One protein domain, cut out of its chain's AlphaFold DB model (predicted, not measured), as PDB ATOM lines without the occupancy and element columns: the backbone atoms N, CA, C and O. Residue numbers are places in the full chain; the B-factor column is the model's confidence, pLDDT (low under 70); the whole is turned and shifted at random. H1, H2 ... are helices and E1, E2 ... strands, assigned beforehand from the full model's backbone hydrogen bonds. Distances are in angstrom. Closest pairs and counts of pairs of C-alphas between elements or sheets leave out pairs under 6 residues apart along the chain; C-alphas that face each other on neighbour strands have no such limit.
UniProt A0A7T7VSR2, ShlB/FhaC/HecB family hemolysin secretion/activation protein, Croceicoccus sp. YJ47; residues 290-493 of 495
ATOM      1  N   PRO A 290     179.402  98.227 156.051       81.56
ATOM      2  CA  PRO A 290     179.208  96.798 155.809       81.56
ATOM      3  C   PRO A 290     177.942  96.264 156.493       81.56
ATOM      4  O   PRO A 290     177.567  96.737 157.563       81.56
ATOM      5  N   ALA A 291     177.304  95.245 155.909       77.50
ATOM      6  CA  ALA A 291     176.007  94.731 156.372       77.50
ATOM      7  C   ALA A 291     176.001  94.217 157.828       77.50
ATOM      8  O   ALA A 291     174.953  94.169 158.464       77.50
ATOM      9  N   ASN A 292     177.163  93.838 158.358       82.06
ATOM     10  CA  ASN A 292     177.358  93.316 159.711       82.06
ATOM     11  C   ASN A 292     177.806  94.379 160.733       82.06
ATOM     12  O   ASN A 292     178.138  94.027 161.864       82.06
ATOM     13  N   VAL A 293     177.847  95.658 160.352       83.56
ATOM     14  CA  VAL A 293     178.242  96.768 161.227       83.56
ATOM     15  C   VAL A 293     177.077  97.746 161.349       83.56
ATOM     16  O   VAL A 293     176.377  98.030 160.377       83.56
ATOM     17  N   ALA A 294     176.848  98.270 162.555       85.25
ATOM     18  CA  ALA A 294     175.822  99.284 162.764       85.25
ATOM     19  C   ALA A 294     176.152 100.539 161.942       85.25
ATOM     20  O   ALA A 294     177.227 101.122 162.075       85.25
ATOM     21  N   ARG A 295     175.216 100.940 161.077       88.38
ATOM     22  CA  ARG A 295     175.330 102.163 160.267       88.38
ATOM     23  C   ARG A 295     175.511 103.372 161.173       88.38
ATOM     24  O   ARG A 295     174.697 103.591 162.061       88.38
ATOM     25  N   LEU A 296     176.520 104.179 160.880       89.62
ATOM     26  CA  LEU A 296     176.751 105.455 161.542       89.62
ATOM     27  C   LEU A 296     176.529 106.573 160.530       89.62
ATOM     28  O   LEU A 296     177.111 106.548 159.448       89.62
ATOM     29  N   ILE A 297     175.683 107.535 160.876       92.75
ATOM     30  CA  ILE A 297     175.464 108.743 160.073       92.75
ATOM     31  C   ILE A 297     175.834 109.965 160.896       92.75
ATOM     32  O   ILE A 297     175.804 109.906 162.126       92.75
ATOM     33  N   GLY A 298     176.171 111.072 160.242       93.88
ATOM     34  CA  GLY A 298     176.494 112.288 160.968       93.88
ATOM     35  C   GLY A 298     176.126 113.574 160.253       93.88
ATOM     36  O   GLY A 298     176.153 113.661 159.025       93.88
ATOM     37  N   THR A 299     175.818 114.577 161.068       96.06
ATOM     38  CA  THR A 299     175.556 115.954 160.650       96.06
ATOM     39  C   THR A 299     176.590 116.876 161.276       96.06
ATOM     40  O   THR A 299     176.925 116.715 162.453       96.06
ATOM     41  N   PHE A 300     177.057 117.864 160.524       96.88
ATOM     42  CA  PHE A 300     178.025 118.847 160.997       96.88
ATOM     43  C   PHE A 300     177.633 120.254 160.558       96.88
ATOM     44  O   PHE A 300     177.320 120.490 159.397       96.88
ATOM     45  N   GLU A 301     177.689 121.195 161.491       97.75
ATOM     46  CA  GLU A 301     177.444 122.614 161.267       97.75
ATOM     47  C   GLU A 301     178.610 123.411 161.860       97.75
ATOM     48  O   GLU A 301     179.003 123.192 163.011       97.75
ATOM     49  N   ARG A 302     179.150 124.360 161.094       97.50
ATOM     50  CA  ARG A 302     180.153 125.321 161.561       97.50
ATOM     51  C   ARG A 302     179.739 126.723 161.157       97.50
ATOM     52  O   ARG A 302     179.363 126.944 160.013       97.50
ATOM     53  N   PHE A 303     179.870 127.664 162.080       97.69
ATOM     54  CA  PHE A 303     179.829 129.093 161.801       97.69
ATOM     55  C   PHE A 303     181.111 129.732 162.329       97.69
ATOM     56  O   PHE A 303     181.460 129.529 163.492       97.69
ATOM     57  N   GLY A 304     181.818 130.469 161.480       97.12
ATOM     58  CA  GLY A 304     183.065 131.150 161.801       97.12
ATOM     59  C   GLY A 304     182.948 132.650 161.571       97.12
ATOM     60  O   GLY A 304     182.327 133.096 160.610       97.12
ATOM     61  N   ALA A 305     183.559 133.440 162.448       97.75
ATOM     62  CA  ALA A 305     183.775 134.866 162.237       97.75
ATOM     63  C   ALA A 305     185.182 135.245 162.699       97.75
ATOM     64  O   ALA A 305     185.670 134.738 163.709       97.75
ATOM     65  N   GLY A 306     185.850 136.148 161.987       97.38
ATOM     66  CA  GLY A 306     187.224 136.503 162.312       97.38
ATOM     67  C   GLY A 306     187.724 137.794 161.687       97.38
ATOM     68  O   GLY A 306     187.087 138.410 160.833       97.38
ATOM     69  N   LEU A 307     188.900 138.197 162.148       97.94
ATOM     70  CA  LEU A 307     189.649 139.355 161.695       97.94
ATOM     71  C   LEU A 307     191.046 138.909 161.274       97.94
ATOM     72  O   LEU A 307     191.719 138.192 162.012       97.94
ATOM     73  N   ARG A 308     191.504 139.387 160.120       97.19
ATOM     74  CA  ARG A 308     192.866 139.184 159.618       97.19
ATOM     75  C   ARG A 308     193.549 140.522 159.407       97.19
ATOM     76  O   ARG A 308     192.999 141.393 158.733       97.19
ATOM     77  N   TYR A 309     194.773 140.670 159.905       97.50
ATOM     78  CA  TYR A 309     195.583 141.865 159.687       97.50
ATOM     79  C   TYR A 309     196.992 141.526 159.167       97.50
ATOM     80  O   TYR A 309     197.726 140.793 159.832       97.50
ATOM     81  N   PRO A 310     197.416 142.081 158.012       96.19
ATOM     82  CA  PRO A 310     198.769 141.909 157.497       96.19
ATOM     83  C   PRO A 310     199.750 142.810 158.247       96.19
ATOM     84  O   PRO A 310     199.960 143.972 157.885       96.19
ATOM     85  N   VAL A 311     200.397 142.283 159.281       96.69
ATOM     86  CA  VAL A 311     201.433 143.012 160.024       96.69
ATOM     87  C   VAL A 311     202.599 143.339 159.091       96.69
ATOM     88  O   VAL A 311     202.958 144.507 158.929       96.69
ATOM     89  N   VAL A 312     203.118 142.339 158.372       95.38
ATOM     90  CA  VAL A 312     204.149 142.525 157.341       95.38
ATOM     91  C   VAL A 312     203.539 142.243 155.976       95.38
ATOM     92  O   VAL A 312     202.950 141.189 155.761       95.38
ATOM     93  N   LEU A 313     203.695 143.183 155.045       92.88
ATOM     94  CA  LEU A 313     203.246 143.019 153.667       92.88
ATOM     95  C   LEU A 313     204.266 143.629 152.714       92.88
ATOM     96  O   LEU A 313     204.396 144.849 152.625       92.88
ATOM     97  N   ARG A 314     205.009 142.755 152.042       90.94
ATOM     98  CA  ARG A 314     206.053 143.057 151.060       90.94
ATOM     99  C   ARG A 314     205.894 142.098 149.881       90.94
ATOM    100  O   ARG A 314     205.317 141.025 150.028       90.94
ATOM    101  N   ARG A 315     206.482 142.413 148.722       85.44
ATOM    102  CA  ARG A 315     206.351 141.574 147.508       85.44
ATOM    103  C   ARG A 315     206.756 140.110 147.693       85.44
ATOM    104  O   ARG A 315     206.277 139.236 146.983       85.44
ATOM    105  N   ARG A 316     207.707 139.853 148.592       88.69
ATOM    106  CA  ARG A 316     208.290 138.527 148.828       88.69
ATOM    107  C   ARG A 316     208.140 138.046 150.265       88.69
ATOM    108  O   ARG A 316     208.721 137.025 150.604       88.69
ATOM    109  N   GLU A 317     207.423 138.769 151.114       92.44
ATOM    110  CA  GLU A 317     207.299 138.443 152.533       92.44
ATOM    111  C   GLU A 317     205.967 138.956 153.067       92.44
ATOM    112  O   GLU A 317     205.622 140.124 152.890       92.44
ATOM    113  N   GLN A 318     205.232 138.075 153.730       94.00
ATOM    114  CA  GLN A 318     203.925 138.354 154.295       94.00
ATOM    115  C   GLN A 318     203.838 137.723 155.682       94.00
ATOM    116  O   GLN A 318     204.252 136.582 155.869       94.00
ATOM    117  N   LEU A 319     203.304 138.474 156.637       96.75
ATOM    118  CA  LEU A 319     202.937 137.989 157.961       96.75
ATOM    119  C   LEU A 319     201.542 138.513 158.268       96.75
ATOM    120  O   LEU A 319     201.371 139.721 158.447       96.75
ATOM    121  N   ASP A 320     200.569 137.613 158.315       96.56
ATOM    122  CA  ASP A 320     199.216 137.917 158.764       96.56
ATOM    123  C   ASP A 320     199.010 137.397 160.190       96.56
ATOM    124  O   ASP A 320     199.563 136.367 160.582       96.56
ATOM    125  N   VAL A 321     198.221 138.140 160.958       98.38
ATOM    126  CA  VAL A 321     197.691 137.714 162.252       98.38
ATOM    127  C   VAL A 321     196.185 137.564 162.106       98.38
ATOM    128  O   VAL A 321     195.518 138.477 161.613       98.38
ATOM    129  N   ASP A 322     195.671 136.423 162.536       97.50
ATOM    130  CA  ASP A 322     194.276 136.025 162.420       97.50
ATOM    131  C   ASP A 322     193.702 135.787 163.821       97.50
ATOM    132  O   ASP A 322     194.247 135.002 164.595       97.50
ATOM    133  N   LEU A 323     192.592 136.446 164.138       98.44
ATOM    134  CA  LEU A 323     191.777 136.183 165.322       98.44
ATOM    135  C   LEU A 323     190.415 135.680 164.854       98.44
ATOM    136  O   LEU A 323     189.787 136.322 164.017       98.44
ATOM    137  N   SER A 324     189.942 134.559 165.386       97.56
ATOM    138  CA  SER A 324     188.678 133.949 164.960       97.56
ATOM    139  C   SER A 324     187.895 133.371 166.129       97.56
ATOM    140  O   SER A 324     188.471 132.982 167.144       97.56
ATOM    141  N   LEU A 325     186.576 133.338 165.970       97.81
ATOM    142  CA  LEU A 325     185.621 132.664 166.833       97.81
ATOM    143  C   LEU A 325     184.812 131.691 165.975       97.81
ATOM    144  O   LEU A 325     184.247 132.078 164.953       97.81
ATOM    145  N   GLU A 326     184.723 130.448 166.424       97.25
ATOM    146  CA  GLU A 326     184.014 129.381 165.732       97.25
ATOM    147  C   GLU A 326     182.972 128.739 166.643       97.25
ATOM    148  O   GLU A 326     183.219 128.453 167.816       97.25
ATOM    149  N   ALA A 327     181.793 128.484 166.084       97.62
ATOM    150  CA  ALA A 327     180.736 127.702 166.690       97.62
ATOM    151  C   ALA A 327     180.540 126.427 165.872       97.62
ATOM    152  O   ALA A 327     180.142 126.489 164.711       97.62
ATOM    153  N   VAL A 328     180.804 125.278 166.491       97.25
ATOM    154  CA  VAL A 328     180.655 123.961 165.864       97.25
ATOM    155  C   VAL A 328     179.538 123.188 166.547       97.25
ATOM    156  O   VAL A 328     179.392 123.233 167.775       97.25
ATOM    157  N   ARG A 329     178.759 122.462 165.750       96.88
ATOM    158  CA  ARG A 329     177.825 121.436 166.200       96.88
ATOM    159  C   ARG A 329     178.030 120.185 165.357       96.88
ATOM    160  O   ARG A 329     177.963 120.243 164.137       96.88
ATOM    161  N   GLU A 330     178.251 119.060 166.014       96.12
ATOM    162  CA  GLU A 330     178.465 117.771 165.359       96.12
ATOM    163  C   GLU A 330     177.622 116.715 166.068       96.12
ATOM    164  O   GLU A 330     177.585 116.669 167.297       96.12
ATOM    165  N   ILE A 331     176.897 115.902 165.306       95.25
ATOM    166  CA  ILE A 331     176.067 114.820 165.843       95.25
ATOM    167  C   ILE A 331     176.366 113.565 165.041       95.25
ATOM    168  O   ILE A 331     176.392 113.615 163.810       95.25
ATOM    169  N   GLN A 332     176.573 112.452 165.739       94.56
ATOM    170  CA  GLN A 332     176.649 111.129 165.137       94.56
ATOM    171  C   GLN A 332     175.519 110.258 165.671       94.56
ATOM    172  O   GLN A 332     175.362 110.112 166.883       94.56
ATOM    173  N   THR A 333     174.764 109.647 164.768       94.44
ATOM    174  CA  THR A 333     173.539 108.910 165.083       94.44
ATOM    175  C   THR A 333     173.645 107.467 164.611       94.44
ATOM    176  O   THR A 333     174.147 107.189 163.519       94.44
ATOM    177  N   LEU A 334     173.130 106.551 165.430       92.69
ATOM    178  CA  LEU A 334     172.898 105.156 165.078       92.69
ATOM    179  C   LEU A 334     171.399 104.979 164.766       92.69
ATOM    180  O   LEU A 334     170.603 104.725 165.678       92.69
ATOM    181  N   PRO A 335     170.973 105.136 163.499       91.31
ATOM    182  CA  PRO A 335     169.557 105.197 163.143       91.31
ATOM    183  C   PRO A 335     168.794 103.910 163.475       91.31
ATOM    184  O   PRO A 335     167.609 103.979 163.774       91.31
ATOM    185  N   GLN A 336     169.457 102.747 163.487       91.81
ATOM    186  CA  GLN A 336     168.834 101.464 163.849       91.81
ATOM    187  C   GLN A 336     168.347 101.423 165.295       91.81
ATOM    188  O   GLN A 336     167.424 100.679 165.607       91.81
ATOM    189  N   PHE A 337     168.985 102.197 166.172       91.06
ATOM    190  CA  PHE A 337     168.673 102.248 167.596       91.06
ATOM    191  C   PHE A 337     167.958 103.546 167.983       91.06
ATOM    192  O   PHE A 337     167.727 103.772 169.166       91.06
ATOM    193  N   ALA A 338     167.638 104.406 167.004       90.44
ATOM    194  CA  ALA A 338     167.045 105.727 167.210       90.44
ATOM    195  C   ALA A 338     167.764 106.553 168.301       90.44
ATOM    196  O   ALA A 338     167.127 107.269 169.071       90.44
ATOM    197  N   THR A 339     169.095 106.435 168.376       92.44
ATOM    198  CA  THR A 339     169.913 107.075 169.413       92.44
ATOM    199  C   THR A 339     171.151 107.734 168.826       92.44
ATOM    200  O   THR A 339     171.680 107.303 167.795       92.44
ATOM    201  N   ASP A 340     171.638 108.759 169.517       92.75
ATOM    202  CA  ASP A 340     172.876 109.433 169.153       92.75
ATOM    203  C   ASP A 340     174.057 108.782 169.862       92.75
ATOM    204  O   ASP A 340     174.057 108.607 171.080       92.75
ATOM    205  N   LEU A 341     175.079 108.442 169.078       92.19
ATOM    206  CA  LEU A 341     176.353 107.953 169.582       92.19
ATOM    207  C   LEU A 341     177.130 109.084 170.259       92.19
ATOM    208  O   LEU A 341     177.743 108.873 171.304       92.19
ATOM    209  N   SER A 342     177.121 110.273 169.654       93.62
ATOM    210  CA  SER A 342     177.827 111.438 170.176       93.62
ATOM    211  C   SER A 342     177.181 112.754 169.751       93.62
ATOM    212  O   SER A 342     176.547 112.855 168.695       93.62
ATOM    213  N   ARG A 343     177.346 113.777 170.594       94.56
ATOM    214  CA  ARG A 343     176.917 115.153 170.322       94.56
ATOM    215  C   ARG A 343     177.968 116.136 170.811       94.56
ATOM    216  O   ARG A 343     178.169 116.262 172.015       94.56
ATOM    217  N   ASP A 344     178.510 116.933 169.902       94.50
ATOM    218  CA  ASP A 344     179.432 118.018 170.216       94.50
ATOM    219  C   ASP A 344     178.767 119.370 169.961       94.50
ATOM    220  O   ASP A 344     178.108 119.594 168.943       94.50
ATOM    221  N   ARG A 345     178.957 120.303 170.900       95.69
ATOM    222  CA  ARG A 345     178.691 121.728 170.687       95.69
ATOM    223  C   ARG A 345     179.872 122.510 171.235       95.69
ATOM    224  O   ARG A 345     180.025 122.604 172.450       95.69
ATOM    225  N   LEU A 346     180.712 123.022 170.342       96.06
ATOM    226  CA  LEU A 346     181.982 123.658 170.688       96.06
ATOM    227  C   LEU A 346     181.943 125.147 170.359       96.06
ATOM    228  O   LEU A 346     181.252 125.583 169.430       96.06
ATOM    229  N   ARG A 347     182.679 125.922 171.149       97.25
ATOM    230  CA  ARG A 347     182.929 127.347 170.941       97.25
ATOM    231  C   ARG A 347     184.420 127.546 171.051       97.25
ATOM    232  O   ARG A 347     184.962 127.282 172.113       97.25
ATOM    233  N   THR A 348     185.066 127.976 169.982       97.50
ATOM    234  CA  THR A 348     186.527 128.014 169.936       97.50
ATOM    235  C   THR A 348     186.982 129.391 169.512       97.50
ATOM    236  O   THR A 348     186.577 129.882 168.464       97.50
ATOM    237  N   VAL A 349     187.827 130.016 170.325       98.31
ATOM    238  CA  VAL A 349     188.572 131.213 169.939       98.31
ATOM    239  C   VAL A 349     189.957 130.780 169.497       98.31
ATOM    240  O   VAL A 349     190.634 130.052 170.223       98.31
ATOM    241  N   SER A 350     190.388 131.242 168.329       97.81
ATOM    242  CA  SER A 350     191.703 130.912 167.790       97.81
ATOM    243  C   SER A 350     192.487 132.164 167.422       97.81
ATOM    244  O   SER A 350     191.964 133.064 166.763       97.81
ATOM    245  N   LEU A 351     193.760 132.188 167.814       98.69
ATOM    246  CA  LEU A 351     194.755 133.165 167.385       98.69
ATOM    247  C   LEU A 351     195.789 132.447 166.522       98.69
ATOM    248  O   LEU A 351     196.411 131.492 166.984       98.69
ATOM    249  N   ALA A 352     196.001 132.907 165.292       98.19
ATOM    250  CA  ALA A 352     196.988 132.334 164.390       98.19
ATOM    251  C   ALA A 352     197.911 133.392 163.783       98.19
ATOM    252  O   ALA A 352     197.518 134.527 163.525       98.19
ATOM    253  N   VAL A 353     199.154 132.993 163.538       98.38
ATOM    254  CA  VAL A 353     200.160 133.763 162.810       98.38
ATOM    255  C   VAL A 353     200.523 132.985 161.558       98.38
ATOM    256  O   VAL A 353     200.941 131.831 161.640       98.38
ATOM    257  N   ASN A 354     200.375 133.631 160.407       97.25
ATOM    258  CA  ASN A 354     200.637 133.062 159.093       97.25
ATOM    259  C   ASN A 354     201.782 133.829 158.431       97.25
ATOM    260  O   ASN A 354     201.590 134.935 157.925       97.25
ATOM    261  N   TRP A 355     202.979 133.247 158.418       97.50
ATOM    262  CA  TRP A 355     204.157 133.814 157.773       97.50
ATOM    263  C   TRP A 355     204.485 133.071 156.482       97.50
ATOM    264  O   TRP A 355     204.525 131.842 156.445       97.50
ATOM    265  N   ARG A 356     204.754 133.819 155.412       95.56
ATOM    266  CA  ARG A 356     205.224 133.287 154.131       95.56
ATOM    267  C   ARG A 356     206.298 134.183 153.544       95.56
ATOM    268  O   ARG A 356     206.184 135.409 153.560       95.56
ATOM    269  N   ARG A 357     207.323 133.572 152.957       94.00
ATOM    270  CA  ARG A 357     208.417 134.280 152.297       94.00
ATOM    271  C   ARG A 357     208.870 133.558 151.042       94.00
ATOM    272  O   ARG A 357     208.975 132.337 151.016       94.00
ATOM    273  N   SER A 358     209.207 134.326 150.013       91.94
ATOM    274  CA  SER A 358     209.891 133.830 148.823       91.94
ATOM    275  C   SER A 358     211.306 134.403 148.711       91.94
ATOM    276  O   SER A 358     211.564 135.567 149.027       91.94
ATOM    277  N   ARG A 359     212.264 133.580 148.277       88.31
ATOM    278  CA  ARG A 359     213.672 133.967 148.095       88.31
ATOM    279  C   ARG A 359     214.209 133.430 146.767       88.31
ATOM    280  O   ARG A 359     213.937 132.296 146.383       88.31
ATOM    281  N   GLY A 360     215.014 134.244 146.083       81.69
ATOM    282  CA  GLY A 360     215.719 133.834 144.866       81.69
ATOM    283  C   GLY A 360     214.790 133.394 143.729       81.69
ATOM    284  O   GLY A 360     213.742 133.999 143.509       81.69
ATOM    285  N   ALA A 361     215.213 132.356 143.000       67.50
ATOM    286  CA  ALA A 361     214.588 131.914 141.754       67.50
ATOM    287  C   ALA A 361     213.176 131.326 141.930       67.50
ATOM    288  O   ALA A 361     212.361 131.492 141.029       67.50
ATOM    289  N   ALA A 362     212.875 130.670 143.057       82.25
ATOM    290  CA  ALA A 362     211.534 130.151 143.371       82.25
ATOM    291  C   ALA A 362     211.429 129.499 144.768       82.25
ATOM    292  O   ALA A 362     210.526 128.688 144.977       82.25
ATOM    293  N   THR A 363     212.353 129.760 145.702       92.25
ATOM    294  CA  THR A 363     212.280 129.141 147.033       92.25
ATOM    295  C   THR A 363     211.151 129.790 147.821       92.25
ATOM    296  O   THR A 363     211.098 131.018 147.905       92.25
ATOM    297  N   GLN A 364     210.261 128.983 148.383       94.06
ATOM    298  CA  GLN A 364     209.122 129.398 149.192       94.06
ATOM    299  C   GLN A 364     209.242 128.758 150.574       94.06
ATOM    300  O   GLN A 364     209.548 127.575 150.684       94.06
ATOM    301  N   ALA A 365     209.032 129.554 151.614       95.94
ATOM    302  CA  ALA A 365     208.971 129.101 152.994       95.94
ATOM    303  C   ALA A 365     207.679 129.615 153.630       95.94
ATOM    304  O   ALA A 365     207.297 130.770 153.419       95.94
ATOM    305  N   GLY A 366     207.027 128.760 154.406       96.62
ATOM    306  CA  GLY A 366     205.793 129.030 155.122       96.62
ATOM    307  C   GLY A 366     205.867 128.519 156.556       96.62
ATOM    308  O   GLY A 366     206.480 127.486 156.838       96.62
ATOM    309  N   LEU A 367     205.247 129.266 157.461       97.69
ATOM    310  CA  LEU A 367     205.044 128.890 158.852       97.69
ATOM    311  C   LEU A 367     203.671 129.388 159.298       97.69
ATOM    312  O   LEU A 367     203.381 130.581 159.205       97.69
ATOM    313  N   ARG A 368     202.846 128.482 159.811       97.88
ATOM    314  CA  ARG A 368     201.581 128.774 160.474       97.88
ATOM    315  C   ARG A 368     201.661 128.277 161.906       97.88
ATOM    316  O   ARG A 368     201.933 127.107 162.133       97.88
ATOM    317  N   ILE A 369     201.414 129.156 162.867       98.44
ATOM    318  CA  ILE A 369     201.297 128.795 164.284       98.44
ATOM    319  C   ILE A 369     199.922 129.246 164.750       98.44
ATOM    320  O   ILE A 369     199.550 130.389 164.504       98.44
ATOM    321  N   GLY A 370     199.168 128.366 165.400       98.12
ATOM    322  CA  GLY A 370     197.818 128.645 165.875       98.12
ATOM    323  C   GLY A 370     197.594 128.135 167.289       98.12
ATOM    324  O   GLY A 370     197.903 126.986 167.586       98.12
ATOM    325  N   LEU A 371     197.031 128.979 168.144       98.38
ATOM    326  CA  LEU A 371     196.520 128.611 169.458       98.38
ATOM    327  C   LEU A 371     194.993 128.612 169.396       98.38
ATOM    328  O   LEU A 371     194.404 129.632 169.046       98.38
ATOM    329  N   ALA A 372     194.376 127.492 169.752       97.88
ATOM    330  CA  ALA A 372     192.933 127.336 169.848       97.88
ATOM    331  C   ALA A 372     192.535 127.101 171.307       97.88
ATOM    332  O   ALA A 372     193.063 126.196 171.958       97.88
ATOM    333  N   GLN A 373     191.591 127.900 171.794       97.62
ATOM    334  CA  GLN A 373     190.989 127.785 173.115       97.62
ATOM    335  C   GLN A 373     189.488 127.549 172.963       97.62
ATOM    336  O   GLN A 373     188.744 128.421 172.513       97.62
ATOM    337  N   GLY A 374     189.049 126.366 173.362       97.00
ATOM    338  CA  GLY A 374     187.655 126.044 173.577       97.00
ATOM    339  C   GLY A 374     187.092 126.808 174.780       97.00
ATOM    340  O   GLY A 374     187.796 127.068 175.757       97.00
ATOM    341  N   LEU A 375     185.824 127.192 174.709       95.44
ATOM    342  CA  LEU A 375     185.118 127.951 175.733       95.44
ATOM    343  C   LEU A 375     183.958 127.123 176.280       95.44
ATOM    344  O   LEU A 375     183.107 126.669 175.515       95.44
ATOM    345  N   ASP A 376     183.853 127.034 177.603       92.19
ATOM    346  CA  ASP A 376     182.636 126.579 178.285       92.19
ATOM    347  C   ASP A 376     181.629 127.736 178.434       92.19
ATOM    348  O   ASP A 376     181.296 128.195 179.523       92.19
ATOM    349  N   ALA A 377     181.218 128.307 177.302       89.38
ATOM    350  CA  ALA A 377     180.293 129.435 177.248       89.38
ATOM    351  C   ALA A 377     179.489 129.416 175.940       89.38
ATOM    352  O   ALA A 377     179.694 128.561 175.081       89.38
ATOM    353  N   LEU A 378     178.558 130.364 175.768       89.81
ATOM    354  CA  LEU A 378     177.815 130.589 174.512       89.81
ATOM    355  C   LEU A 378     177.100 129.331 173.967       89.81
ATOM    356  O   LEU A 378     176.966 129.134 172.754       89.81
ATOM    357  N   GLY A 379     176.644 128.465 174.875       88.31
ATOM    358  CA  GLY A 379     175.940 127.225 174.556       88.31
ATOM    359  C   GLY A 379     176.839 126.012 174.301       88.31
ATOM    360  O   GLY A 379     176.323 124.993 173.836       88.31
ATOM    361  N   ALA A 380     178.144 126.085 174.581       90.88
ATOM    362  CA  ALA A 380     179.016 124.913 174.566       90.88
ATOM    363  C   ALA A 380     178.450 123.767 175.429       90.88
ATOM    364  O   ALA A 380     177.762 123.990 176.427       90.88
ATOM    365  N   ARG A 381     178.665 122.521 174.999       86.00
ATOM    366  CA  ARG A 381     178.047 121.347 175.632       86.00
ATOM    367  C   ARG A 381     178.909 120.835 176.785       86.00
ATOM    368  O   ARG A 381     179.789 120.010 176.569       86.00
ATOM    369  N   THR A 382     178.601 121.275 178.001       77.25
ATOM    370  CA  THR A 382     179.168 120.742 179.255       77.25
ATOM    371  C   THR A 382     178.115 120.033 180.094       77.25
ATOM    372  O   THR A 382     178.100 118.807 180.167       77.25
ATOM    373  N   VAL A 383     177.174 120.784 180.664       68.62
ATOM    374  CA  VAL A 383     176.161 120.267 181.605       68.62
ATOM    375  C   VAL A 383     175.205 119.256 180.950       68.62
ATOM    376  O   VAL A 383     174.861 118.233 181.540       68.62
ATOM    377  N   ASP A 384     174.817 119.508 179.699       72.75
ATOM    378  CA  ASP A 384     173.875 118.675 178.935       72.75
ATOM    379  C   ASP A 384     174.437 117.279 178.600       72.75
ATOM    380  O   ASP A 384     173.688 116.307 178.502       72.75
ATOM    381  N   ALA A 385     175.761 117.134 178.467       74.88
ATOM    382  CA  ALA A 385     176.375 115.824 178.233       74.88
ATOM    383  C   ALA A 385     176.124 114.874 179.418       74.88
ATOM    384  O   ALA A 385     175.711 113.734 179.217       74.88
ATOM    385  N   SER A 386     176.276 115.377 180.645       73.44
ATOM    386  CA  SER A 386     176.022 114.607 181.866       73.44
ATOM    387  C   SER A 386     174.532 114.330 182.091       73.44
ATOM    388  O   SER A 386     174.178 113.240 182.524       73.44
ATOM    389  N   ALA A 387     173.653 115.292 181.783       76.81
ATOM    390  CA  ALA A 387     172.211 115.156 182.008       76.81
ATOM    391  C   ALA A 387     171.518 114.212 181.007       76.81
ATOM    392  O   ALA A 387     170.626 113.458 181.381       76.81
ATOM    393  N   SER A 388     171.924 114.247 179.734       82.06
ATOM    394  CA  SER A 388     171.331 113.412 178.675       82.06
ATOM    395  C   SER A 388     171.942 112.012 178.568       82.06
ATOM    396  O   SER A 388     171.389 111.167 177.868       82.06
ATOM    397  N   GLY A 389     173.099 111.774 179.195       83.06
ATOM    398  CA  GLY A 389     173.855 110.524 179.070       83.06
ATOM    399  C   GLY A 389     174.514 110.308 177.700       83.06
ATOM    400  O   GLY A 389     175.171 109.288 177.505       83.06
ATOM    401  N   ILE A 390     174.369 111.249 176.759       87.56
ATOM    402  CA  ILE A 390     174.995 111.185 175.432       87.56
ATOM    403  C   ILE A 390     176.365 111.875 175.505       87.56
ATOM    404  O   ILE A 390     176.412 113.093 175.745       87.56
ATOM    405  N   PRO A 391     177.469 111.136 175.290       89.62
ATOM    406  CA  PRO A 391     178.813 111.676 175.430       89.62
ATOM    407  C   PRO A 391     179.174 112.639 174.289       89.62
ATOM    408  O   PRO A 391     178.527 112.694 173.237       89.62
ATOM    409  N   LEU A 392     180.256 113.388 174.500       90.81
ATOM    410  CA  LEU A 392     180.997 114.025 173.410       90.81
ATOM    411  C   LEU A 392     181.613 112.943 172.504       90.81
ATOM    412  O   LEU A 392     181.754 111.783 172.896       90.81
ATOM    413  N   SER A 393     182.040 113.335 171.309       90.81
ATOM    414  CA  SER A 393     182.676 112.476 170.298       90.81
ATOM    415  C   SER A 393     183.890 111.694 170.808       90.81
ATOM    416  O   SER A 393     184.245 110.647 170.266       90.81
ATOM    417  N   ARG A 394     184.522 112.187 171.873       90.00
ATOM    418  CA  ARG A 394     185.679 111.586 172.528       90.00
ATOM    419  C   ARG A 394     185.427 111.469 174.025       90.00
ATOM    420  O   ARG A 394     185.159 112.459 174.705       90.00
ATOM    421  N   LEU A 395     185.561 110.253 174.556       85.88
ATOM    422  CA  LEU A 395     185.475 110.016 175.996       85.88
ATOM    423  C   LEU A 395     186.558 110.825 176.725       85.88
ATOM    424  O   LEU A 395     187.718 110.824 176.314       85.88
ATOM    425  N   GLY A 396     186.163 111.523 177.790       86.38
ATOM    426  CA  GLY A 396     187.047 112.396 178.568       86.38
ATOM    427  C   GLY A 396     187.342 113.755 177.922       86.38
ATOM    428  O   GLY A 396     187.964 114.595 178.569       86.38
ATOM    429  N   ALA A 397     186.889 113.998 176.685       89.81
ATOM    430  CA  ALA A 397     187.034 115.302 176.055       89.81
ATOM    431  C   ALA A 397     186.150 116.343 176.736       89.81
ATOM    432  O   ALA A 397     185.101 116.030 177.303       89.81
ATOM    433  N   ARG A 398     186.584 117.599 176.651       89.88
ATOM    434  CA  ARG A 398     185.857 118.745 177.184       89.88
ATOM    435  C   ARG A 398     185.809 119.866 176.149       89.88
ATOM    436  O   ARG A 398     186.713 119.958 175.314       89.88
ATOM    437  N   PRO A 399     184.765 120.708 176.165       89.88
ATOM    438  CA  PRO A 399     184.658 121.818 175.229       89.88
ATOM    439  C   PRO A 399     185.595 122.984 175.560       89.88
ATOM    440  O   PRO A 399     185.836 123.792 174.675       89.88
ATOM    441  N   ASP A 400     186.154 123.065 176.771       93.44
ATOM    442  CA  ASP A 400     187.123 124.073 177.231       93.44
ATOM    443  C   ASP A 400     188.587 123.677 176.956       93.44
ATOM    444  O   ASP A 400     189.497 123.938 177.743       93.44
ATOM    445  N   TYR A 401     188.828 123.012 175.825       94.81
ATOM    446  CA  TYR A 401     190.144 122.488 175.478       94.81
ATOM    447  C   TYR A 401     191.149 123.580 175.075       94.81
ATOM    448  O   TYR A 401     190.771 124.650 174.610       94.81
ATOM    449  N   THR A 402     192.444 123.281 175.147       97.19
ATOM    450  CA  THR A 402     193.508 124.154 174.633       97.19
ATOM    451  C   THR A 402     194.433 123.346 173.736       97.19
ATOM    452  O   THR A 402     195.019 122.353 174.175       97.19
ATOM    453  N   ALA A 403     194.596 123.784 172.488       97.12
ATOM    454  CA  ALA A 403     195.467 123.133 171.516       97.12
ATOM    455  C   ALA A 403     196.392 124.144 170.829       97.12
ATOM    456  O   ALA A 403     195.956 125.204 170.382       97.12
ATOM    457  N   LEU A 404     197.671 123.787 170.713       98.00
ATOM    458  CA  LEU A 404     198.664 124.515 169.928       98.00
ATOM    459  C   LEU A 404     198.969 123.710 168.665       98.00
ATOM    460  O   LEU A 404     199.327 122.537 168.752       98.00
ATOM    461  N   ARG A 405     198.854 124.350 167.505       97.56
ATOM    462  CA  ARG A 405     199.166 123.785 166.190       97.56
ATOM    463  C   ARG A 405     200.310 124.560 165.557       97.56
ATOM    464  O   ARG A 405     200.322 125.791 165.606       97.56
ATOM    465  N   ALA A 406     201.242 123.856 164.931       98.12
ATOM    466  CA  ALA A 406     202.259 124.473 164.091       98.12
ATOM    467  C   ALA A 406     202.446 123.678 162.797       98.12
ATOM    468  O   ALA A 406     202.561 122.455 162.815       98.12
ATOM    469  N   GLU A 407     202.487 124.389 161.677       97.81
ATOM    470  CA  GLU A 407     202.670 123.839 160.339       97.81
ATOM    471  C   GLU A 407     203.756 124.635 159.621       97.81
ATOM    472  O   GLU A 407     203.762 125.866 159.652       97.81
ATOM    473  N   SER A 408     204.698 123.952 158.982       97.94
ATOM    474  CA  SER A 408     205.765 124.574 158.212       97.94
ATOM    475  C   SER A 408     205.933 123.881 156.871       97.94
ATOM    476  O   SER A 408     205.885 122.656 156.777       97.94
ATOM    477  N   GLU A 409     206.163 124.693 155.847       96.62
ATOM    478  CA  GLU A 409     206.425 124.258 154.484       96.62
ATOM    479  C   GLU A 409     207.701 124.931 153.978       96.62
ATOM    480  O   GLU A 409     207.888 126.141 154.121       96.62
ATOM    481  N   LEU A 410     208.579 124.160 153.347       96.62
ATOM    482  CA  LEU A 410     209.732 124.673 152.620       96.62
ATOM    483  C   LEU A 410     209.793 123.994 151.257       96.62
ATOM    484  O   LEU A 410     210.000 122.789 151.185       96.62
ATOM    485  N   SER A 411     209.689 124.765 150.177       95.69
ATOM    486  CA  SER A 411     209.880 124.275 148.812       95.69
ATOM    487  C   SER A 411     210.993 125.047 148.121       95.69
ATOM    488  O   SER A 411     210.998 126.279 148.108       95.69
ATOM    489  N   SER A 412     211.949 124.346 147.515       95.56
ATOM    490  CA  SER A 412     213.068 124.974 146.814       95.56
ATOM    491  C   SER A 412     213.411 124.250 145.515       95.56
ATOM    492  O   SER A 412     213.447 123.017 145.493       95.56
ATOM    493  N   PRO A 413     213.735 124.980 144.429       94.31
ATOM    494  CA  PRO A 413     214.433 124.372 143.306       94.31
ATOM    495  C   PRO A 413     215.811 123.876 143.770       94.31
ATOM    496  O   PRO A 413     216.512 124.575 144.502       94.31
ATOM    497  N   LEU A 414     216.194 122.681 143.322       93.50
ATOM    498  CA  LEU A 414     217.492 122.049 143.604       93.50
ATOM    499  C   LEU A 414     218.420 122.053 142.373       93.50
ATOM    500  O   LEU A 414     219.532 121.535 142.418       93.50
ATOM    501  N   GLY A 415     217.970 122.659 141.266       90.38
ATOM    502  CA  GLY A 415     218.672 122.686 139.981       90.38
ATOM    503  C   GLY A 415     218.303 121.507 139.074       90.38
ATOM    504  O   GLY A 415     217.666 120.550 139.502       90.38
ATOM    505  N   ARG A 416     218.666 121.588 137.784       89.69
ATOM    506  CA  ARG A 416     218.412 120.535 136.769       89.69
ATOM    507  C   ARG A 416     216.945 120.056 136.684       89.69
ATOM    508  O   ARG A 416     216.684 118.890 136.399       89.69
ATOM    509  N   GLY A 417     215.994 120.954 136.948       89.25
ATOM    510  CA  GLY A 417     214.556 120.650 136.951       89.25
ATOM    511  C   GLY A 417     214.038 119.959 138.218       89.25
ATOM    512  O   GLY A 417     212.856 119.632 138.270       89.25
ATOM    513  N   PHE A 418     214.879 119.742 139.237       94.69
ATOM    514  CA  PHE A 418     214.459 119.188 140.524       94.69
ATOM    515  C   PHE A 418     213.891 120.257 141.458       94.69
ATOM    516  O   PHE A 418     214.397 121.382 141.538       94.69
ATOM    517  N   ARG A 419     212.881 119.859 142.229       95.75
ATOM    518  CA  ARG A 419     212.285 120.614 143.327       95.75
ATOM    519  C   ARG A 419     212.163 119.706 144.545       95.75
ATOM    520  O   ARG A 419     211.602 118.619 144.441       95.75
ATOM    521  N   GLY A 420     212.687 120.168 145.672       96.94
ATOM    522  CA  GLY A 420     212.491 119.533 146.970       96.94
ATOM    523  C   GLY A 420     211.432 120.285 147.763       96.94
ATOM    524  O   GLY A 420     211.454 121.519 147.767       96.94
ATOM    525  N   SER A 421     210.550 119.554 148.433       97.25
ATOM    526  CA  SER A 421     209.573 120.099 149.374       97.25
ATOM    527  C   SER A 421     209.658 119.363 150.710       97.25
ATOM    528  O   SER A 421     209.867 118.152 150.747       97.25
ATOM    529  N   LEU A 422     209.509 120.097 151.806       98.06
ATOM    530  CA  LEU A 422     209.471 119.578 153.166       98.06
ATOM    531  C   LEU A 422     208.248 120.156 153.874       98.06
ATOM    532  O   LEU A 422     208.085 121.375 153.916       98.06
ATOM    533  N   PHE A 423     207.443 119.276 154.457       98.19
ATOM    534  CA  PHE A 423     206.264 119.606 155.244       98.19
ATOM    535  C   PHE A 423     206.446 119.070 156.663       98.19
ATOM    536  O   PHE A 423     206.815 117.908 156.862       98.19
ATOM    537  N   LEU A 424     206.188 119.918 157.653       98.25
ATOM    538  CA  LEU A 424     206.193 119.581 159.072       98.25
ATOM    539  C   LEU A 424     204.881 120.068 159.676       98.25
ATOM    540  O   LEU A 424     204.574 121.250 159.583       98.25
ATOM    541  N   ARG A 425     204.128 119.185 160.331       98.12
ATOM    542  CA  ARG A 425     202.893 119.543 161.040       98.12
ATOM    543  C   ARG A 425     202.926 118.952 162.435       98.12
ATOM    544  O   ARG A 425     203.338 117.806 162.598       98.12
ATOM    545  N   THR A 426     202.507 119.709 163.435       98.00
ATOM    546  CA  THR A 426     202.478 119.263 164.826       98.00
ATOM    547  C   THR A 426     201.287 119.852 165.568       98.00
ATOM    548  O   THR A 426     200.867 120.981 165.299       98.00
ATOM    549  N   GLN A 427     200.750 119.080 166.509       97.88
ATOM    550  CA  GLN A 427     199.730 119.524 167.445       97.88
ATOM    551  C   GLN A 427     200.049 119.013 168.847       97.88
ATOM    552  O   GLN A 427     200.379 117.841 169.034       97.88
ATOM    553  N   ILE A 428     199.882 119.895 169.828       97.00
ATOM    554  CA  ILE A 428     200.003 119.599 171.255       97.00
ATOM    555  C   ILE A 428     198.697 120.023 171.939       97.00
ATOM    556  O   ILE A 428     198.124 121.058 171.596       97.00
ATOM    557  N   SER A 429     198.230 119.234 172.907       95.00
ATOM    558  CA  SER A 429     196.992 119.453 173.656       95.00
ATOM    559  C   SER A 429     197.322 119.690 175.125       95.00
ATOM    560  O   SER A 429     197.782 118.783 175.820       95.00
ATOM    561  N   ALA A 430     197.056 120.885 175.645       91.94
ATOM    562  CA  ALA A 430     197.287 121.169 177.062       91.94
ATOM    563  C   ALA A 430     196.152 120.650 177.968       91.94
ATOM    564  O   ALA A 430     196.362 120.466 179.164       91.94
ATOM    565  N   SER A 431     194.974 120.361 177.410       85.50
ATOM    566  CA  SER A 431     193.741 120.062 178.155       85.50
ATOM    567  C   SER A 431     193.362 118.577 178.217       85.50
ATOM    568  O   SER A 431     192.267 118.245 178.664       85.50
ATOM    569  N   GLY A 432     194.225 117.668 177.753       88.88
ATOM    570  CA  GLY A 432     193.920 116.233 177.742       88.88
ATOM    571  C   GLY A 432     193.256 115.770 176.435       88.88
ATOM    572  O   GLY A 432     193.673 116.221 175.361       88.88
ATOM    573  N   PRO A 433     192.288 114.836 176.496       92.69
ATOM    574  CA  PRO A 433     191.529 114.387 175.329       92.69
ATOM    575  C   PRO A 433     190.863 115.550 174.585       92.69
ATOM    576  O   PRO A 433     190.230 116.407 175.203       92.69
ATOM    577  N   LEU A 434     190.967 115.567 173.257       94.50
ATOM    578  CA  LEU A 434     190.324 116.584 172.429       94.50
ATOM    579  C   LEU A 434     189.020 116.047 171.830       94.50
ATOM    580  O   LEU A 434     188.964 114.866 171.488       94.50
ATOM    581  N   PRO A 435     187.980 116.887 171.656       93.56
ATOM    582  CA  PRO A 435     186.827 116.540 170.826       93.56
ATOM    583  C   PRO A 435     187.268 116.198 169.400       93.56
ATOM    584  O   PRO A 435     188.258 116.753 168.919       93.56
ATOM    585  N   ALA A 436     186.521 115.345 168.694       92.88
ATOM    586  CA  ALA A 436     186.845 114.923 167.333       92.88
ATOM    587  C   ALA A 436     187.115 116.121 166.421       92.88
ATOM    588  O   ALA A 436     188.128 116.113 165.740       92.88
ATOM    589  N   ALA A 437     186.323 117.199 166.483       93.00
ATOM    590  CA  ALA A 437     186.529 118.436 165.715       93.00
ATOM    591  C   ALA A 437     187.828 119.216 166.044       93.00
ATOM    592  O   ALA A 437     188.288 120.018 165.233       93.00
ATOM    593  N   ALA A 438     188.493 118.925 167.162       94.25
ATOM    594  CA  ALA A 438     189.753 119.552 167.568       94.25
ATOM    595  C   ALA A 438     190.996 118.657 167.377       94.25
ATOM    596  O   ALA A 438     192.123 119.152 167.483       94.25
ATOM    597  N   GLN A 439     190.820 117.370 167.070       94.62
ATOM    598  CA  GLN A 439     191.927 116.425 166.898       94.62
ATOM    599  C   GLN A 439     192.836 116.761 165.706       94.62
ATOM    600  O   GLN A 439     192.455 117.464 164.767       94.62
ATOM    601  N   PHE A 440     194.055 116.233 165.755       94.88
ATOM    602  CA  PHE A 440     195.062 116.316 164.708       94.88
ATOM    603  C   PHE A 440     194.985 115.093 163.798       94.88
ATOM    604  O   PHE A 440     194.987 113.963 164.282       94.88
ATOM    605  N   SER A 441     194.951 115.318 162.488       93.19
ATOM    606  CA  SER A 441     194.908 114.249 161.488       93.19
ATOM    607  C   SER A 441     196.309 113.992 160.926       93.19
ATOM    608  O   SER A 441     196.938 114.900 160.363       93.19
ATOM    609  N   LEU A 442     196.799 112.759 161.088       94.38
ATOM    610  CA  LEU A 442     198.118 112.314 160.614       94.38
ATOM    611  C   LEU A 442     198.145 112.056 159.098       94.38
ATOM    612  O   LEU A 442     199.212 111.999 158.495       94.38
ATOM    613  N   ASP A 443     196.972 111.921 158.495       89.25
ATOM    614  CA  ASP A 443     196.685 111.490 157.126       89.25
ATOM    615  C   ASP A 443     196.212 112.634 156.209       89.25
ATOM    616  O   ASP A 443     195.540 112.418 155.200       89.25
ATOM    617  N   ALA A 444     196.544 113.881 156.550       86.50
ATOM    618  CA  ALA A 444     196.267 115.023 155.681       86.50
ATOM    619  C   ALA A 444     197.038 114.948 154.344       86.50
ATOM    620  O   ALA A 444     198.015 114.213 154.193       86.50
ATOM    621  N   GLN A 445     196.627 115.775 153.374       84.00
ATOM    622  CA  GLN A 445     197.190 115.823 152.015       84.00
ATOM    623  C   GLN A 445     198.723 115.892 151.970       84.00
ATOM    624  O   GLN A 445     199.338 115.246 151.121       84.00
ATOM    625  N   ASP A 446     199.313 116.695 152.842       88.06
ATOM    626  CA  ASP A 446     200.733 117.024 152.969       88.06
ATOM    627  C   ASP A 446     201.408 116.283 154.140       88.06
ATOM    628  O   ASP A 446     202.537 116.588 154.520       88.06
ATOM    629  N   ALA A 447     200.738 115.268 154.686       92.69
ATOM    630  CA  ALA A 447     201.202 114.459 155.805       92.69
ATOM    631  C   ALA A 447     201.455 113.003 155.365       92.69
ATOM    632  O   ALA A 447     202.013 112.765 154.286       92.69
ATOM    633  N   VAL A 448     201.096 112.022 156.198       93.12
ATOM    634  CA  VAL A 448     201.300 110.599 155.904       93.12
ATOM    635  C   VAL A 448     200.361 110.155 154.780       93.12
ATOM    636  O   VAL A 448     199.147 110.299 154.871       93.12
ATOM    637  N   ALA A 449     200.935 109.604 153.711       88.38
ATOM    638  CA  ALA A 449     200.187 109.109 152.559       88.38
ATOM    639  C   ALA A 449     199.736 107.646 152.738       88.38
ATOM    640  O   ALA A 449     200.271 106.919 153.574       88.38
ATOM    641  N   GLY A 450     198.788 107.203 151.903       85.62
ATOM    642  CA  GLY A 450     198.323 105.809 151.854       85.62
ATOM    643  C   GLY A 450     197.107 105.490 152.731       85.62
ATOM    644  O   GLY A 450     196.713 104.332 152.807       85.62
ATOM    645  N   TYR A 451     196.500 106.500 153.359       86.25
ATOM    646  CA  TYR A 451     195.310 106.365 154.202       86.25
ATOM    647  C   TYR A 451     194.142 107.178 153.630       86.25
ATOM    648  O   TYR A 451     194.349 108.183 152.949       86.25
ATOM    649  N   SER A 452     192.915 106.726 153.893       83.00
ATOM    650  CA  SER A 452     191.690 107.460 153.552       83.00
ATOM    651  C   SER A 452     191.504 108.659 154.475       83.00
ATOM    652  O   SER A 452     191.868 108.584 155.642       83.00
ATOM    653  N   LEU A 453     190.894 109.732 153.968       82.50
ATOM    654  CA  LEU A 453     190.719 110.986 154.704       82.50
ATOM    655  C   LEU A 453     190.041 110.799 156.074       82.50
ATOM    656  O   LEU A 453     188.903 110.338 156.164       82.50
ATOM    657  N   GLY A 454     190.717 111.258 157.126       83.50
ATOM    658  CA  GLY A 454     190.219 111.254 158.495       83.50
ATOM    659  C   GLY A 454     190.382 109.910 159.204       83.50
ATOM    660  O   GLY A 454     189.801 109.736 160.272       83.50
ATOM    661  N   ALA A 455     191.140 108.962 158.653       84.44
ATOM    662  CA  ALA A 455     191.338 107.646 159.255       84.44
ATOM    663  C   ALA A 455     192.245 107.687 160.497       84.44
ATOM    664  O   ALA A 455     192.083 106.866 161.398       84.44
ATOM    665  N   LEU A 456     193.198 108.627 160.568       90.25
ATOM    666  CA  LEU A 456     194.219 108.666 161.621       90.25
ATOM    667  C   LEU A 456     194.155 109.966 162.429       90.25
ATOM    668  O   LEU A 456     194.914 110.902 162.181       90.25
ATOM    669  N   ASN A 457     193.287 110.004 163.444       92.69
ATOM    670  CA  ASN A 457     193.127 111.171 164.318       92.69
ATOM    671  C   ASN A 457     193.709 110.935 165.712       92.69
ATOM    672  O   ASN A 457     193.486 109.894 166.330       92.69
ATOM    673  N   VAL A 458     194.434 111.930 166.217       94.62
ATOM    674  CA  VAL A 458     195.121 111.901 167.514       94.62
ATOM    675  C   VAL A 458     194.944 113.228 168.251       94.62
ATOM    676  O   VAL A 458     194.656 114.253 167.637       94.62
ATOM    677  N   ASP A 459     195.118 113.238 169.573       95.19
ATOM    678  CA  ASP A 459     195.023 114.481 170.352       95.19
ATOM    679  C   ASP A 459     196.311 115.307 170.220       95.19
ATOM    680  O   ASP A 459     196.274 116.532 170.093       95.19
ATOM    681  N   GLU A 460     197.451 114.611 170.188       96.62
ATOM    682  CA  GLU A 460     198.780 115.171 169.964       96.62
ATOM    683  C   GLU A 460     199.515 114.361 168.910       96.62
ATOM    684  O   GLU A 460     199.400 113.135 168.863       96.62
ATOM    685  N   GLY A 461     200.313 115.023 168.085       96.94
ATOM    686  CA  GLY A 461     201.084 114.318 167.080       96.94
ATOM    687  C   GLY A 461     201.996 115.215 166.280       96.94
ATOM    688  O   GLY A 461     201.985 116.436 166.407       96.94
ATOM    689  N   THR A 462     202.837 114.587 165.473       98.06
ATOM    690  CA  THR A 462     203.731 115.255 164.535       98.06
ATOM    691  C   THR A 462     203.851 114.419 163.273       98.06
ATOM    692  O   THR A 462     204.009 113.200 163.343       98.06
ATOM    693  N   THR A 463     203.798 115.078 162.120       98.25
ATOM    694  CA  THR A 463     204.047 114.475 160.813       98.25
ATOM    695  C   THR A 463     205.149 115.225 160.088       98.25
ATOM    696  O   THR A 463     205.164 116.456 160.081       98.25
ATOM    697  N   VAL A 464     206.037 114.477 159.445       98.12
ATOM    698  CA  VAL A 464     207.093 114.989 158.574       98.12
ATOM    699  C   VAL A 464     206.938 114.329 157.216       98.12
ATOM    700  O   VAL A 464     206.842 113.106 157.139       98.12
ATOM    701  N   ARG A 465     206.944 115.120 156.146       98.12
ATOM    702  CA  ARG A 465     206.907 114.628 154.768       98.12
ATOM    703  C   ARG A 465     207.945 115.349 153.927       98.12
ATOM    704  O   ARG A 465     207.952 116.573 153.860       98.12
ATOM    705  N   GLY A 466     208.803 114.583 153.267       98.06
ATOM    706  CA  GLY A 466     209.713 115.070 152.239       98.06
ATOM    707  C   GLY A 466     209.245 114.626 150.859       98.06
ATOM    708  O   GLY A 466     208.850 113.474 150.682       98.06
ATOM    709  N   GLU A 467     209.322 115.524 149.884       97.62
ATOM    710  CA  GLU A 467     209.040 115.237 148.481       97.62
ATOM    711  C   GLU A 467     210.184 115.699 147.586       97.62
ATOM    712  O   GLU A 467     210.758 116.772 147.778       97.62
ATOM    713  N   LEU A 468     210.483 114.896 146.569       97.75
ATOM    714  CA  LEU A 468     211.412 115.238 145.504       97.75
ATOM    715  C   LEU A 468     210.711 115.041 144.165       97.75
ATOM    716  O   LEU A 468     210.431 113.913 143.768       97.75
ATOM    717  N   ALA A 469     210.456 116.140 143.464       96.81
ATOM    718  CA  ALA A 469     209.849 116.138 142.139       96.81
ATOM    719  C   ALA A 469     210.857 116.593 141.082       96.81
ATOM    720  O   ALA A 469     211.719 117.435 141.350       96.81
ATOM    721  N   ARG A 470     210.734 116.071 139.860       96.25
ATOM    722  CA  ARG A 470     211.504 116.544 138.703       96.25
ATOM    723  C   ARG A 470     210.566 116.839 137.552       96.25
ATOM    724  O   ARG A 470     209.891 115.934 137.080       96.25
ATOM    725  N   THR A 471     210.573 118.065 137.046       94.12
ATOM    726  CA  THR A 471     209.853 118.381 135.808       94.12
ATOM    727  C   THR A 471     210.597 117.758 134.629       94.12
ATOM    728  O   THR A 471     211.742 118.117 134.353       94.12
ATOM    729  N   VAL A 472     209.967 116.779 133.975       94.50
ATOM    730  CA  VAL A 472     210.544 116.034 132.838       94.50
ATOM    731  C   VAL A 472     210.041 116.543 131.493       94.50
ATOM    732  O   VAL A 472     210.733 116.403 130.492       94.50
ATOM    733  N   LEU A 473     208.860 117.157 131.485       92.00
ATOM    734  CA  LEU A 473     208.244 117.748 130.307       92.00
ATOM    735  C   LEU A 473     207.531 119.030 130.720       92.00
ATOM    736  O   LEU A 473     206.784 119.034 131.701       92.00
ATOM    737  N   GLN A 474     207.776 120.107 129.982       91.94
ATOM    738  CA  GLN A 474     207.134 121.394 130.200       91.94
ATOM    739  C   GLN A 474     206.779 122.016 128.856       91.94
ATOM    740  O   GLN A 474     207.650 122.475 128.124       91.94
ATOM    741  N   GLU A 475     205.485 122.040 128.572       92.50
ATOM    742  CA  GLU A 475     204.886 122.695 127.418       92.50
ATOM    743  C   GLU A 475     204.113 123.939 127.868       92.50
ATOM    744  O   GLU A 475     203.911 124.179 129.063       92.50
ATOM    745  N   ARG A 476     203.635 124.747 126.916       89.44
ATOM    746  CA  ARG A 476     202.834 125.946 127.234       89.44
ATOM    747  C   ARG A 476     201.553 125.641 128.016       89.44
ATOM    748  O   ARG A 476     201.105 126.490 128.782       89.44
ATOM    749  N   SER A 477     200.964 124.465 127.805       90.31
ATOM    750  CA  SER A 477     199.639 124.109 128.329       90.31
ATOM    751  C   SER A 477     199.662 123.016 129.394       90.31
ATOM    752  O   SER A 477     198.657 122.824 130.073       90.31
ATOM    753  N   PHE A 478     200.772 122.292 129.554       90.12
ATOM    754  CA  PHE A 478     200.885 121.241 130.560       90.12
ATOM    755  C   PHE A 478     202.339 121.013 130.978       90.12
ATOM    756  O   PHE A 478     203.278 121.313 130.241       90.12
ATOM    757  N   ALA A 479     202.521 120.448 132.167       92.06
ATOM    758  CA  ALA A 479     203.815 120.000 132.655       92.06
ATOM    759  C   ALA A 479     203.662 118.642 133.339       92.06
ATOM    760  O   ALA A 479     202.660 118.387 134.008       92.06
ATOM    761  N   VAL A 480     204.668 117.785 133.195       94.50
ATOM    762  CA  VAL A 480     204.722 116.469 133.840       94.50
ATOM    763  C   VAL A 480     205.879 116.467 134.828       94.50
ATOM    764  O   VAL A 480     207.030 116.715 134.457       94.50
ATOM    765  N   SER A 481     205.564 116.197 136.094       95.56
ATOM    766  CA  SER A 481     206.541 116.163 137.183       95.56
ATOM    767  C   SER A 481     206.359 114.894 138.020       95.56
ATOM    768  O   SER A 481     205.605 114.925 138.993       95.56
ATOM    769  N   PRO A 482     207.004 113.766 137.662       96.06
ATOM    770  CA  PRO A 482     207.093 112.624 138.564       96.06
ATOM    771  C   PRO A 482     207.735 113.040 139.889       96.06
ATOM    772  O   PRO A 482     208.614 113.913 139.924       96.06
ATOM    773  N   TYR A 483     207.307 112.396 140.970       96.25
ATOM    774  CA  TYR A 483     207.790 112.685 142.312       96.25
ATOM    775  C   TYR A 483     207.957 111.417 143.146       96.25
ATOM    776  O   TYR A 483     207.298 110.403 142.919       96.25
ATOM    777  N   LEU A 484     208.862 111.501 144.116       96.81
ATOM    778  CA  LEU A 484     209.038 110.536 145.193       96.81
ATOM    779  C   LEU A 484     208.716 111.229 146.511       96.81
ATOM    780  O   LEU A 484     209.034 112.407 146.681       96.81
ATOM    781  N   LEU A 485     208.111 110.497 147.442       96.44
ATOM    782  CA  LEU A 485     207.797 111.001 148.773       96.44
ATOM    783  C   LEU A 485     208.241 110.013 149.849       96.44
ATOM    784  O   LEU A 485     208.188 108.801 149.651       96.44
ATOM    785  N   ALA A 486     208.624 110.547 151.004       97.25
ATOM    786  CA  ALA A 486     208.790 109.797 152.240       97.25
ATOM    787  C   ALA A 486     208.089 110.563 153.362       97.25
ATOM    788  O   ALA A 486     208.286 111.771 153.505       97.25
ATOM    789  N   ALA A 487     207.262 109.871 154.144       97.25
ATOM    790  CA  ALA A 487     206.503 110.476 155.228       97.25
ATOM    791  C   ALA A 487     206.598 109.636 156.504       97.25
ATOM    792  O   ALA A 487     206.609 108.408 156.456       97.25
ATOM    793  N   TYR A 488     206.639 110.317 157.643       96.56
ATOM    794  CA  TYR A 488     206.602 109.736 158.977       96.56
ATOM    795  C   TYR A 488     205.569 110.485 159.815       96.56
ATOM    796  O   TYR A 488     205.507 111.714 159.774       96.56
ATOM    797  N   GLY A 489     204.774 109.751 160.588       96.56
ATOM    798  CA  GLY A 489     203.800 110.319 161.507       96.56
ATOM    799  C   GLY A 489     203.825 109.585 162.835       96.56
ATOM    800  O   GLY A 489     203.871 108.358 162.874       96.56
ATOM    801  N   HIS A 490     203.775 110.344 163.921       96.56
ATOM    802  CA  HIS A 490     203.611 109.824 165.268       96.56
ATOM    803  C   HIS A 490     202.507 110.601 165.969       96.56
ATOM    804  O   HIS A 490     202.421 111.821 165.834       96.56
ATOM    805  N   GLY A 491     201.680 109.909 166.742       95.56
ATOM    806  CA  GLY A 491     200.611 110.547 167.484       95.56
ATOM    807  C   GLY A 491     200.167 109.741 168.688       95.56
ATOM    808  O   GLY A 491     200.406 108.536 168.780       95.56
ATOM    809  N   ARG A 492     199.521 110.433 169.621       95.00
ATOM    810  CA  ARG A 492     199.044 109.890 170.884       95.00
ATOM    811  C   ARG A 492     197.620 110.362 171.152       95.00
ATOM    812  O   ARG A 492     197.293 111.538 171.011       95.00
ATOM    813  N   LEU A 493     196.792 109.427 171.604       92.75
ATOM    814  CA  LEU A 493     195.510 109.724 172.237       92.75
ATOM    815  C   LEU A 493     195.735 109.908 173.739       92.75
ATOM    816  O   LEU A 493     196.386 109.079 174.386       92.75
TER     817      LEU A 493
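What this domain is: This is residues 290 to 493 of the 495 residues of the protein "ShlB/FhaC/HecB family hemolysin secretion/activation protein" of Croceicoccus sp. YJ47 (UniProt A0A7T7VSR2). One large sheet of eight long strands, twisted and curled, makes an open trough like part of a barrel, with its edges E1 and E8 apart; the unnamed stretch of residues 430 to 459 lies in the hollow. E1, E2 and E3 bend along their length, and the short helix H1 sits at one end of the trough. The 204 printed residues hold the named elements E1, E2, E3, E4, H1, E5, E6, E7 and E8 in chain order, and the sheet has that same strand order, all antiparallel. The class is mostly strand; the whole is loose, with a radius of gyration of the C-alphas of 20.6 A and spans of 64 by 47 by 32 A.

Where its parts are: E1, residues 297 to 314, begins at C-alpha 297 (175.464, 108.743, 160.073) and is 46.8 A long. E2 is residues 317 to 334, 49.5 A, and E3, the longest strand by residues, is 339 to 359, 55.6 A. E4 is residues 363 to 374, 36.3 A. H1 is residues 383 to 388, with C-alpha 383 at (176.161, 120.267, 181.605). E5 is residues 402 to 415, 42.9 A; E6 is 418 to 429, 37.5 A; E7 is 460 to 470, 33.8 A. E8, residues 483 to 492, is 30.0 A long and ends at C-alpha 492 (199.044, 109.890, 170.884).

How they stand to each other: The sheet holds two meanders, each strand the antiparallel neighbour of the one before: E1 E2 E3 E4 and E5 E6 E7 E8. E1 bends by 74 degrees at residue 311, E2 by 62 degrees at 323 and E3 by 65 degrees at 349. Within hydrogen-bond range are N 303 and O 327, 2.9 A, in the hairpin E1 and E2; N 326 and O 348, 2.8 A, in E2 and E3; and N 353 and O 369, 2.8 A, in E3 and E4. E4 and E5 stand at 173 degrees, with N 368 and O 407 2.8 A apart. Next come N 408 and O 424, 2.8 A, for E5 and E6; N 423 and O 465, 2.8 A, for E6 and E7; and N 464 and O 488, 2.8 A, for E7 and E8. H1 only grazes the sheet, with its residues 384 to 385; its closest C-alpha pair with E3 is Arg 343 and Ala 385, 8.0 A. In H1 every O i to N i+4 pair is within hydrogen-bond range.

The domain as a whole: The C-alphas farthest apart, those of Ala 387 and Arg 416, are 64.9 A apart. The links H1 to E5, E6 to E7 and E7 to E8 are long. Short antiparallel pairings join residues 440 to 441 with 457 to 458, and 473 to 474 with 479 to 480. The printed part has no cut. Its mean pLDDT is 92.8, with residues 361 and 383 under 70.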